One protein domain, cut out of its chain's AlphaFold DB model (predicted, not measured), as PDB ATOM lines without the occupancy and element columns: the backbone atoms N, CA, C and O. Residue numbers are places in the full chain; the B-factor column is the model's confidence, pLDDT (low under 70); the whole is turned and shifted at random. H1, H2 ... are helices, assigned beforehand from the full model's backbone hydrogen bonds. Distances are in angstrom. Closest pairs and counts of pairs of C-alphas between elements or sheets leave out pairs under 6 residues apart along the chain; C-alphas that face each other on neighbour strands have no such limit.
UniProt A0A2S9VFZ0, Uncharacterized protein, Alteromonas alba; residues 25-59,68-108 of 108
ATOM      1  N   MET A  25       1.278  16.604   3.686       81.69
ATOM      2  CA  MET A  25       1.639  16.031   4.989       81.69
ATOM      3  C   MET A  25       1.580  14.505   4.974       81.69
ATOM      4  O   MET A  25       2.492  13.859   5.484       81.69
ATOM      5  N   THR A  26       0.534  13.929   4.377       83.94
ATOM      6  CA  THR A  26       0.370  12.472   4.272       83.94
ATOM      7  C   THR A  26       1.505  11.860   3.461       83.94
ATOM      8  O   THR A  26       2.086  10.860   3.877       83.94
ATOM      9  N   GLN A  27       1.880  12.479   2.340       84.94
ATOM     10  CA  GLN A  27       2.991  12.001   1.525       84.94
ATOM     11  C   GLN A  27       4.330  12.081   2.271       84.94
ATOM     12  O   GLN A  27       5.091  11.114   2.255       84.94
ATOM     13  N   SER A  28       4.611  13.192   2.959       80.12
ATOM     14  CA  SER A  28       5.820  13.332   3.780       80.12
ATOM     15  C   SER A  28       5.841  12.308   4.916       80.12
ATOM     16  O   SER A  28       6.849  11.638   5.109       80.12
ATOM     17  N   ALA A  29       4.721  12.098   5.610       79.19
ATOM     18  CA  ALA A  29       4.604  11.086   6.658       79.19
ATOM     19  C   ALA A  29       4.827   9.664   6.120       79.19
ATOM     20  O   ALA A  29       5.531   8.871   6.743       79.19
ATOM     21  N   MET A  30       4.292   9.347   4.937       83.62
ATOM     22  CA  MET A  30       4.531   8.066   4.267       83.62
ATOM     23  C   MET A  30       6.005   7.882   3.897       83.62
ATOM     24  O   MET A  30       6.551   6.798   4.093       83.62
ATOM     25  N   ASN A  31       6.666   8.931   3.408       83.44
ATOM     26  CA  ASN A  31       8.089   8.899   3.074       83.44
ATOM     27  C   ASN A  31       8.967   8.670   4.317       83.44
ATOM     28  O   ASN A  31       9.910   7.875   4.254       83.44
ATOM     29  N   ILE A  32       8.616   9.309   5.440       81.38
ATOM     30  CA  ILE A  32       9.245   9.114   6.752       81.38
ATOM     31  C   ILE A  32       9.037   7.672   7.214       81.38
ATOM     32  O   ILE A  32      10.006   6.981   7.511       81.38
ATOM     33  N   ALA A  33       7.791   7.188   7.221       79.50
ATOM     34  CA  ALA A  33       7.447   5.849   7.692       79.50
ATOM     35  C   ALA A  33       8.137   4.747   6.875       79.50
ATOM     36  O   ALA A  33       8.696   3.810   7.447       79.50
ATOM     37  N   GLN A  34       8.150   4.871   5.543       82.50
ATOM     38  CA  GLN A  34       8.854   3.934   4.667       82.50
ATOM     39  C   GLN A  34      10.357   3.926   4.942       82.50
ATOM     40  O   GLN A  34      10.957   2.855   4.993       82.50
ATOM     41  N   ARG A  35      10.967   5.096   5.162       78.19
ATOM     42  CA  ARG A  35      12.391   5.188   5.501       78.19
ATOM     43  C   ARG A  35      12.710   4.623   6.870       78.19
ATOM     44  O   ARG A  35      13.683   3.888   6.982       78.19
ATOM     45  N   THR A  36      11.894   4.907   7.881       76.44
ATOM     46  CA  THR A  36      12.052   4.312   9.211       76.44
ATOM     47  C   THR A  36      11.978   2.791   9.117       76.44
ATOM     48  O   THR A  36      12.870   2.115   9.618       76.44
ATOM     49  N   ALA A  37      11.001   2.245   8.382       73.12
ATOM     50  CA  ALA A  37      10.898   0.806   8.151       73.12
ATOM     51  C   ALA A  37      12.114   0.236   7.395       73.12
ATOM     52  O   ALA A  37      12.641  -0.805   7.778       73.12
ATOM     53  N   GLN A  38      12.599   0.915   6.349       75.44
ATOM     54  CA  GLN A  38      13.795   0.496   5.608       75.44
ATOM     55  C   GLN A  38      15.059   0.531   6.475       75.44
ATOM     56  O   GLN A  38      15.866  -0.394   6.410       75.44
ATOM     57  N   GLN A  39      15.229   1.573   7.291       73.94
ATOM     58  CA  GLN A  39      16.359   1.709   8.203       73.94
ATOM     59  C   GLN A  39      16.330   0.619   9.277       73.94
ATOM     60  O   GLN A  39      17.363   0.011   9.549       73.94
ATOM     61  N   ASP A  40      15.157   0.321   9.836       67.94
ATOM     62  CA  ASP A  40      14.990  -0.766  10.801       67.94
ATOM     63  C   ASP A  40      15.304  -2.132  10.187       67.94
ATOM     64  O   ASP A  40      16.035  -2.921  10.777       67.94
ATOM     65  N   VAL A  41      14.806  -2.412   8.979       72.12
ATOM     66  CA  VAL A  41      15.125  -3.658   8.267       72.12
ATOM     67  C   VAL A  41      16.623  -3.746   7.959       72.12
ATOM     68  O   VAL A  41      17.201  -4.825   8.080       72.12
ATOM     69  N   ALA A  42      17.268  -2.633   7.600       69.31
ATOM     70  CA  ALA A  42      18.702  -2.592   7.322       69.31
ATOM     71  C   ALA A  42      19.565  -2.799   8.579       69.31
ATOM     72  O   ALA A  42      20.619  -3.422   8.487       69.31
ATOM     73  N   GLN A  43      19.133  -2.295   9.740       68.00
ATOM     74  CA  GLN A  43      19.877  -2.403  11.002       68.00
ATOM     75  C   GLN A  43      19.595  -3.710  11.754       68.00
ATOM     76  O   GLN A  43      20.518  -4.314  12.295       68.00
ATOM     77  N   ASN A  44      18.341  -4.165  11.767       69.44
ATOM     78  CA  ASN A  44      17.871  -5.272  12.605       69.44
ATOM     79  C   ASN A  44      17.530  -6.547  11.809       69.44
ATOM     80  O   ASN A  44      17.298  -7.599  12.402       69.44
ATOM     81  N   GLY A  45      17.527  -6.484  10.474       68.19
ATOM     82  CA  GLY A  45      17.164  -7.595   9.593       68.19
ATOM     83  C   GLY A  45      15.648  -7.814   9.482       68.19
ATOM     84  O   GLY A  45      14.879  -7.578  10.413       68.19
ATOM     85  N   THR A  46      15.195  -8.317   8.328       64.62
ATOM     86  CA  THR A  46      13.762  -8.465   7.998       64.62
ATOM     87  C   THR A  46      12.983  -9.327   8.996       64.62
ATOM     88  O   THR A  46      11.841  -9.013   9.319       64.62
ATOM     89  N   GLY A  47      13.588 -10.405   9.509       62.53
ATOM     90  CA  GLY A  47      12.931 -11.306  10.465       62.53
ATOM     91  C   GLY A  47      12.646 -10.643  11.813       62.53
ATOM     92  O   GLY A  47      11.580 -10.855  12.390       62.53
ATOM     93  N   ASN A  48      13.560  -9.787  12.274       62.84
ATOM     94  CA  ASN A  48      13.406  -9.068  13.530       62.84
ATOM     95  C   ASN A  48      12.429  -7.897  13.374       62.84
ATOM     96  O   ASN A  48      11.585  -7.715  14.239       62.84
ATOM     97  N   PHE A  49      12.447  -7.184  12.240       66.94
ATOM     98  CA  PHE A  49      11.466  -6.133  11.940       66.94
ATOM     99  C   PHE A  49      10.019  -6.641  11.948       66.94
ATOM    100  O   PHE A  49       9.148  -5.971  12.486       66.94
ATOM    101  N   LEU A  50       9.737  -7.820  11.382       64.50
ATOM    102  CA  LEU A  50       8.375  -8.372  11.376       64.50
ATOM    103  C   LEU A  50       7.917  -8.800  12.779       64.50
ATOM    104  O   LEU A  50       6.751  -8.606  13.135       64.50
ATOM    105  N   ALA A  51       8.830  -9.339  13.592       64.56
ATOM    106  CA  ALA A  51       8.559  -9.655  14.993       64.56
ATOM    107  C   ALA A  51       8.316  -8.376  15.818       64.56
ATOM    108  O   ALA A  51       7.348  -8.306  16.575       64.56
ATOM    109  N   ASP A  52       9.124  -7.337  15.600       59.50
ATOM    110  CA  ASP A  52       8.997  -6.045  16.273       59.50
ATOM    111  C   ASP A  52       7.781  -5.251  15.790       59.50
ATOM    112  O   ASP A  52       7.111  -4.631  16.598       59.50
ATOM    113  N   ALA A  53       7.411  -5.300  14.508       59.97
ATOM    114  CA  ALA A  53       6.189  -4.674  13.994       59.97
ATOM    115  C   ALA A  53       4.934  -5.274  14.648       59.97
ATOM    116  O   ALA A  53       3.986  -4.555  14.970       59.97
ATOM    117  N   SER A  54       4.961  -6.584  14.908       58.44
ATOM    118  CA  SER A  54       3.899  -7.293  15.627       58.44
ATOM    119  C   SER A  54       3.781  -6.822  17.083       58.44
ATOM    120  O   SER A  54       2.674  -6.715  17.606       58.44
ATOM    121  N   LEU A  55       4.909  -6.484  17.722       57.75
ATOM    122  CA  LEU A  55       4.969  -5.960  19.093       57.75
ATOM    123  C   LEU A  55       4.676  -4.448  19.170       57.75
ATOM    124  O   LEU A  55       3.940  -3.999  20.046       57.75
ATOM    125  N   ARG A  56       5.187  -3.653  18.225       56.97
ATOM    126  CA  ARG A  56       4.995  -2.197  18.120       56.97
ATOM    127  C   ARG A  56       3.554  -1.832  17.779       56.97
ATOM    128  O   ARG A  56       3.072  -0.824  18.289       56.97
ATOM    129  N   SER A  57       2.820  -2.676  17.045       52.94
ATOM    130  CA  SER A  57       1.364  -2.522  16.860       52.94
ATOM    131  C   SER A  57       0.609  -2.341  18.194       52.94
ATOM    132  O   SER A  57      -0.410  -1.656  18.236       52.94
ATOM    133  N   LEU A  58       1.145  -2.864  19.309       51.47
ATOM    134  CA  LEU A  58       0.572  -2.695  20.649       51.47
ATOM    135  C   LEU A  58       1.147  -1.520  21.474       51.47
ATOM    136  O   LEU A  58       0.571  -1.207  22.512       51.47
ATOM    137  N   SER A  59       2.242  -0.863  21.062       51.34
ATOM    138  CA  SER A  59       3.007   0.069  21.928       51.34
ATOM    139  C   SER A  59       3.317   1.455  21.317       51.34
ATOM    140  O   SER A  59       3.936   2.308  21.956       51.34
ATOM    141  N   GLY A  68      18.223  11.397  12.617       45.09
ATOM    142  CA  GLY A  68      18.260  12.193  11.380       45.09
ATOM    143  C   GLY A  68      19.316  11.827  10.320       45.09
ATOM    144  O   GLY A  68      20.420  11.388  10.627       45.09
ATOM    145  N   GLY A  69      18.959  12.111   9.062       55.84
ATOM    146  CA  GLY A  69      19.812  12.206   7.868       55.84
ATOM    147  C   GLY A  69      19.194  13.216   6.879       55.84
ATOM    148  O   GLY A  69      18.004  13.514   6.998       55.84
ATOM    149  N   ASP A  70      19.962  13.752   5.920       59.44
ATOM    150  CA  ASP A  70      19.564  14.880   5.036       59.44
ATOM    151  C   ASP A  70      18.183  14.726   4.371       59.44
ATOM    152  O   ASP A  70      17.422  15.689   4.255       59.44
ATOM    153  N   SER A  71      17.809  13.506   3.975       67.69
ATOM    154  CA  SER A  71      16.501  13.242   3.373       67.69
ATOM    155  C   SER A  71      15.362  13.299   4.399       67.69
ATOM    156  O   SER A  71      14.270  13.765   4.075       67.69
ATOM    157  N   MET A  72      15.584  12.830   5.632       74.25
ATOM    158  CA  MET A  72      14.598  12.866   6.723       74.25
ATOM    159  C   MET A  72      14.332  14.309   7.157       74.25
ATOM    160  O   MET A  72      13.184  14.703   7.337       74.25
ATOM    161  N   THR A  73      15.383  15.127   7.247       83.19
ATOM    162  CA  THR A  73      15.253  16.565   7.510       83.19
ATOM    163  C   THR A  73      14.420  17.256   6.429       83.19
ATOM    164  O   THR A  73      13.567  18.077   6.757       83.19
ATOM    165  N   SER A  74      14.611  16.896   5.153       83.94
ATOM    166  CA  SER A  74      13.799  17.410   4.040       83.94
ATOM    167  C   SER A  74      12.319  17.028   4.170       83.94
ATOM    168  O   SER A  74      11.442  17.878   4.010       83.94
ATOM    169  N   ASP A  75      12.021  15.781   4.542       82.00
ATOM    170  CA  ASP A  75      10.639  15.351   4.770       82.00
ATOM    171  C   ASP A  75       9.997  16.085   5.949       82.00
ATOM    172  O   ASP A  75       8.880  16.575   5.818       82.00
ATOM    173  N   LEU A  76      10.701  16.220   7.076       84.25
ATOM    174  CA  LEU A  76      10.210  16.967   8.237       84.25
ATOM    175  C   LEU A  76       9.980  18.444   7.896       84.25
ATOM    176  O   LEU A  76       8.960  19.014   8.281       84.25
ATOM    177  N   LEU A  77      10.880  19.051   7.120       86.69
ATOM    178  CA  LEU A  77      10.732  20.422   6.642       86.69
ATOM    179  C   LEU A  77       9.527  20.566   5.705       86.69
ATOM    180  O   LEU A  77       8.761  21.517   5.843       86.69
ATOM    181  N   SER A  78       9.324  19.618   4.786       85.31
ATOM    182  CA  SER A  78       8.148  19.611   3.908       85.31
ATOM    183  C   SER A  78       6.854  19.437   4.706       85.31
ATOM    184  O   SER A  78       5.902  20.185   4.498       85.31
ATOM    185  N   MET A  79       6.837  18.543   5.699       85.56
ATOM    186  CA  MET A  79       5.690  18.338   6.581       85.56
ATOM    187  C   MET A  79       5.382  19.604   7.397       85.56
ATOM    188  O   MET A  79       4.219  19.995   7.521       85.56
ATOM    189  N   GLN A  80       6.413  20.304   7.884       87.12
ATOM    190  CA  GLN A  80       6.271  21.599   8.556       87.12
ATOM    191  C   GLN A  80       5.752  22.687   7.606       87.12
ATOM    192  O   GLN A  80       4.899  23.485   7.994       87.12
ATOM    193  N   MET A  81       6.233  22.724   6.361       89.50
ATOM    194  CA  MET A  81       5.754  23.658   5.340       89.50
ATOM    195  C   MET A  81       4.263  23.444   5.064       89.50
ATOM    196  O   MET A  81       3.496  24.404   5.091       89.50
ATOM    197  N   TYR A  82       3.836  22.195   4.863       86.81
ATOM    198  CA  TYR A  82       2.423  21.871   4.679       86.81
ATOM    199  C   TYR A  82       1.594  22.205   5.922       86.81
ATOM    200  O   TYR A  82       0.520  22.781   5.789       86.81
ATOM    201  N   THR A  83       2.111  21.960   7.127       85.38
ATOM    202  CA  THR A  83       1.444  22.374   8.375       85.38
ATOM    203  C   THR A  83       1.234  23.890   8.421       85.38
ATOM    204  O   THR A  83       0.135  24.362   8.702       85.38
ATOM    205  N   ASN A  84       2.260  24.677   8.087       89.06
ATOM    206  CA  ASN A  84       2.153  26.137   8.038       89.06
ATOM    207  C   ASN A  84       1.146  26.604   6.974       89.06
ATOM    208  O   ASN A  84       0.361  27.517   7.233       89.06
ATOM    209  N   ASN A  85       1.123  25.961   5.805       86.81
ATOM    210  CA  ASN A  85       0.151  26.250   4.750       86.81
ATOM    211  C   ASN A  85      -1.281  25.893   5.176       86.81
ATOM    212  O   ASN A  85      -2.211  26.649   4.885       86.81
ATOM    213  N   ALA A  86      -1.461  24.797   5.918       85.56
ATOM    214  CA  ALA A  86      -2.745  24.420   6.492       85.56
ATOM    215  C   ALA A  86      -3.223  25.468   7.507       85.56
ATOM    216  O   ALA A  86      -4.358  25.931   7.423       85.56
ATOM    217  N   LEU A  87      -2.349  25.910   8.417       89.56
ATOM    218  CA  LEU A  87      -2.661  26.956   9.398       89.56
ATOM    219  C   LEU A  87      -3.020  28.288   8.728       89.56
ATOM    220  O   LEU A  87      -3.989  28.938   9.121       89.56
ATOM    221  N   ALA A  88      -2.278  28.685   7.693       89.31
ATOM    222  CA  ALA A  88      -2.587  29.879   6.914       89.31
ATOM    223  C   ALA A  88      -3.957  29.763   6.225       89.31
ATOM    224  O   ALA A  88      -4.758  30.695   6.272       89.31
ATOM    225  N   SER A  89      -4.254  28.599   5.646       89.38
ATOM    226  CA  SER A  89      -5.531  28.320   4.986       89.38
ATOM    227  C   SER A  89      -6.704  28.326   5.972       89.38
ATOM    228  O   SER A  89      -7.737  28.932   5.691       89.38
ATOM    229  N   ALA A  90      -6.526  27.742   7.162       88.44
ATOM    230  CA  ALA A  90      -7.495  27.814   8.253       88.44
ATOM    231  C   ALA A  90      -7.751  29.266   8.677       88.44
ATOM    232  O   ALA A  90      -8.900  29.681   8.802       88.44
ATOM    233  N   LYS A  91      -6.695  30.083   8.789       92.50
ATOM    234  CA  LYS A  91      -6.836  31.501   9.137       92.50
ATOM    235  C   LYS A  91      -7.639  32.290   8.100       92.50
ATOM    236  O   LYS A  91      -8.391  33.188   8.476       92.50
ATOM    237  N   VAL A  92      -7.491  31.974   6.813       90.50
ATOM    238  CA  VAL A  92      -8.302  32.582   5.745       90.50
ATOM    239  C   VAL A  92      -9.780  32.234   5.926       90.50
ATOM    240  O   VAL A  92     -10.617  33.131   5.829       90.50
ATOM    241  N   ILE A  93     -10.101  30.973   6.235       89.75
ATOM    242  CA  ILE A  93     -11.480  30.540   6.508       89.75
ATOM    243  C   ILE A  93     -12.043  31.264   7.736       89.75
ATOM    244  O   ILE A  93     -13.151  31.789   7.656       89.75
ATOM    245  N   ASP A  94     -11.279  31.364   8.827       91.12
ATOM    246  CA  ASP A  94     -11.703  32.062  10.049       91.12
ATOM    247  C   ASP A  94     -12.037  33.533   9.776       91.12
ATOM    248  O   ASP A  94     -13.117  34.010  10.113       91.12
ATOM    249  N   VAL A  95     -11.131  34.260   9.110       92.50
ATOM    250  CA  VAL A  95     -11.344  35.680   8.783       92.50
ATOM    251  C   VAL A  95     -12.524  35.853   7.827       92.50
ATOM    252  O   VAL A  95     -13.291  36.812   7.956       92.50
ATOM    253  N   ALA A  96     -12.687  34.940   6.868       88.06
ATOM    254  CA  ALA A  96     -13.822  34.954   5.962       88.06
ATOM    255  C   ALA A  96     -15.142  34.734   6.721       88.06
ATOM    256  O   ALA A  96     -16.089  35.488   6.499       88.06
ATOM    257  N   ASN A  97     -15.185  33.788   7.664       88.44
ATOM    258  CA  ASN A  97     -16.349  33.517   8.509       88.44
ATOM    259  C   ASN A  97     -16.701  34.714   9.412       88.44
ATOM    260  O   ASN A  97     -17.843  35.173   9.408       88.44
ATOM    261  N   ASP A  98     -15.710  35.305  10.087       91.88
ATOM    262  CA  ASP A  98     -15.879  36.536  10.875       91.88
ATOM    263  C   ASP A  98     -16.444  37.683  10.026       91.88
ATOM    264  O   ASP A  98     -17.259  38.484  10.484       91.88
ATOM    265  N   THR A  99     -16.001  37.780   8.770       87.00
ATOM    266  CA  THR A  99     -16.473  38.807   7.838       87.00
ATOM    267  C   THR A  99     -17.936  38.579   7.460       87.00
ATOM    268  O   THR A  99     -18.691  39.549   7.414       87.00
ATOM    269  N   VAL A 100     -18.365  37.328   7.244       85.69
ATOM    270  CA  VAL A 100     -19.792  37.001   7.062       85.69
ATOM    271  C   VAL A 100     -20.593  37.404   8.298       85.69
ATOM    272  O   VAL A 100     -21.603  38.087   8.147       85.69
ATOM    273  N   GLY A 101     -20.121  37.051   9.499       87.88
ATOM    274  CA  GLY A 101     -20.783  37.399  10.760       87.88
ATOM    275  C   GLY A 101     -21.008  38.904  10.908       87.88
ATOM    276  O   GLY A 101     -22.138  39.344  11.083       87.88
ATOM    277  N   ARG A 102     -19.963  39.718  10.700       88.56
ATOM    278  CA  ARG A 102     -20.085  41.188  10.752       88.56
ATOM    279  C   ARG A 102     -21.039  41.755   9.699       88.56
ATOM    280  O   ARG A 102     -21.716  42.741   9.969       88.56
ATOM    281  N   ILE A 103     -21.077  41.176   8.494       84.75
ATOM    282  CA  ILE A 103     -22.023  41.598   7.450       84.75
ATOM    283  C   ILE A 103     -23.458  41.308   7.892       84.75
ATOM    284  O   ILE A 103     -24.311  42.176   7.736       84.75
ATOM    285  N   ILE A 104     -23.714  40.119   8.448       85.06
ATOM    286  CA  ILE A 104     -25.032  39.748   8.979       85.06
ATOM    287  C   ILE A 104     -25.439  40.730  10.080       85.06
ATOM    288  O   ILE A 104     -26.505  41.326   9.971       85.06
ATOM    289  N   ASP A 105     -24.562  40.984  11.053       88.94
ATOM    290  CA  ASP A 105     -24.823  41.906  12.169       88.94
ATOM    291  C   ASP A 105     -25.061  43.358  11.726       88.94
ATOM    292  O   ASP A 105     -25.711  44.119  12.430       88.94
ATOM    293  N   THR A 106     -24.522  43.771  10.575       83.50
ATOM    294  CA  THR A 106     -24.715  45.133  10.043       83.50
ATOM    295  C   THR A 106     -26.032  45.282   9.271       83.50
ATOM    296  O   THR A 106     -26.515  46.399   9.094       83.50
ATOM    297  N   ILE A 107     -26.580  44.183   8.739       80.50
ATOM    298  CA  ILE A 107     -27.796  44.184   7.907       80.50
ATOM    299  C   ILE A 107     -29.045  43.787   8.720       80.50
ATOM    300  O   ILE A 107     -30.151  44.155   8.321       80.50
ATOM    301  N   ALA A 108     -28.873  43.035   9.812       67.56
ATOM    302  CA  ALA A 108     -29.921  42.683  10.775       67.56
ATOM    303  C   ALA A 108     -30.339  43.880  11.646       67.56
ATOM    304  O   ALA A 108     -31.545  43.948  11.978       67.56
TER     305      ALA A 108
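This is residues 25 to 59 and 68 to 108 of the 108 residues of an uncharacterized protein of Alteromonas alba (UniProt A0A2S9VFZ0). One very long helix, H3, makes the length of the model, and the shorter helix H1 packs with its residues 25 to 32 alongside residues 72 to 83 of H3, running the opposite way. At the far end of H1 the chain turns into H2, a short helix that makes a corner with H1, while residues 87 to 108 of the H3 end stick out as a long arm. The printed part has 76 residues with three named helices, H1, H2 and H3 in chain order, and no named strand, an all helix class. The whole is extended, with a radius of gyration of the C-alphas of 21.4 A and spans of 69 by 30 by 14 A.

Find C-alpha 25 at (1.639, 16.031, 4.989); from there H1 runs through residues 25 to 44, 27.8 A from first to last C-alpha. After Gly 45, H2 takes residues 46 to 56, 14.8 A long. Beyond the cut, look for C-alpha 70 at (19.564, 14.880, 5.036), where H3 begins; it runs 55.8 A through residues 70 to 107, to C-alpha 107 at (-27.796, 44.184, 7.907).

Look first at Met 25 and Met 79, whose C-alphas, 4.9 A apart, are the closest of H1 and H3; the two helices touch at a shallow tilt of 24 degrees, opposite ways. At residues 37 to 41 alone H1 touches H2, at a steep tilt of 56 degrees, opposite ways; their closest C-alphas, of Val 41 and Phe 49, are 5.7 A apart. H2 and H3 are apart. In H1, H2 and H3 every O i to N i+4 pair is within hydrogen-bond range.

The C-alphas of Gly 47 and Ala 108, the two farthest apart, are 68.9 A from each other. Residues 60 to 67 are not printed, and C-alphas 59 and 68 stand 22.2 A apart across this cut. The link from H1 to H2 is tight. In the B-factor column, pLDDT is under 70 at residue 40, residues 42 to 59, residues 68 to 71 and residue 108.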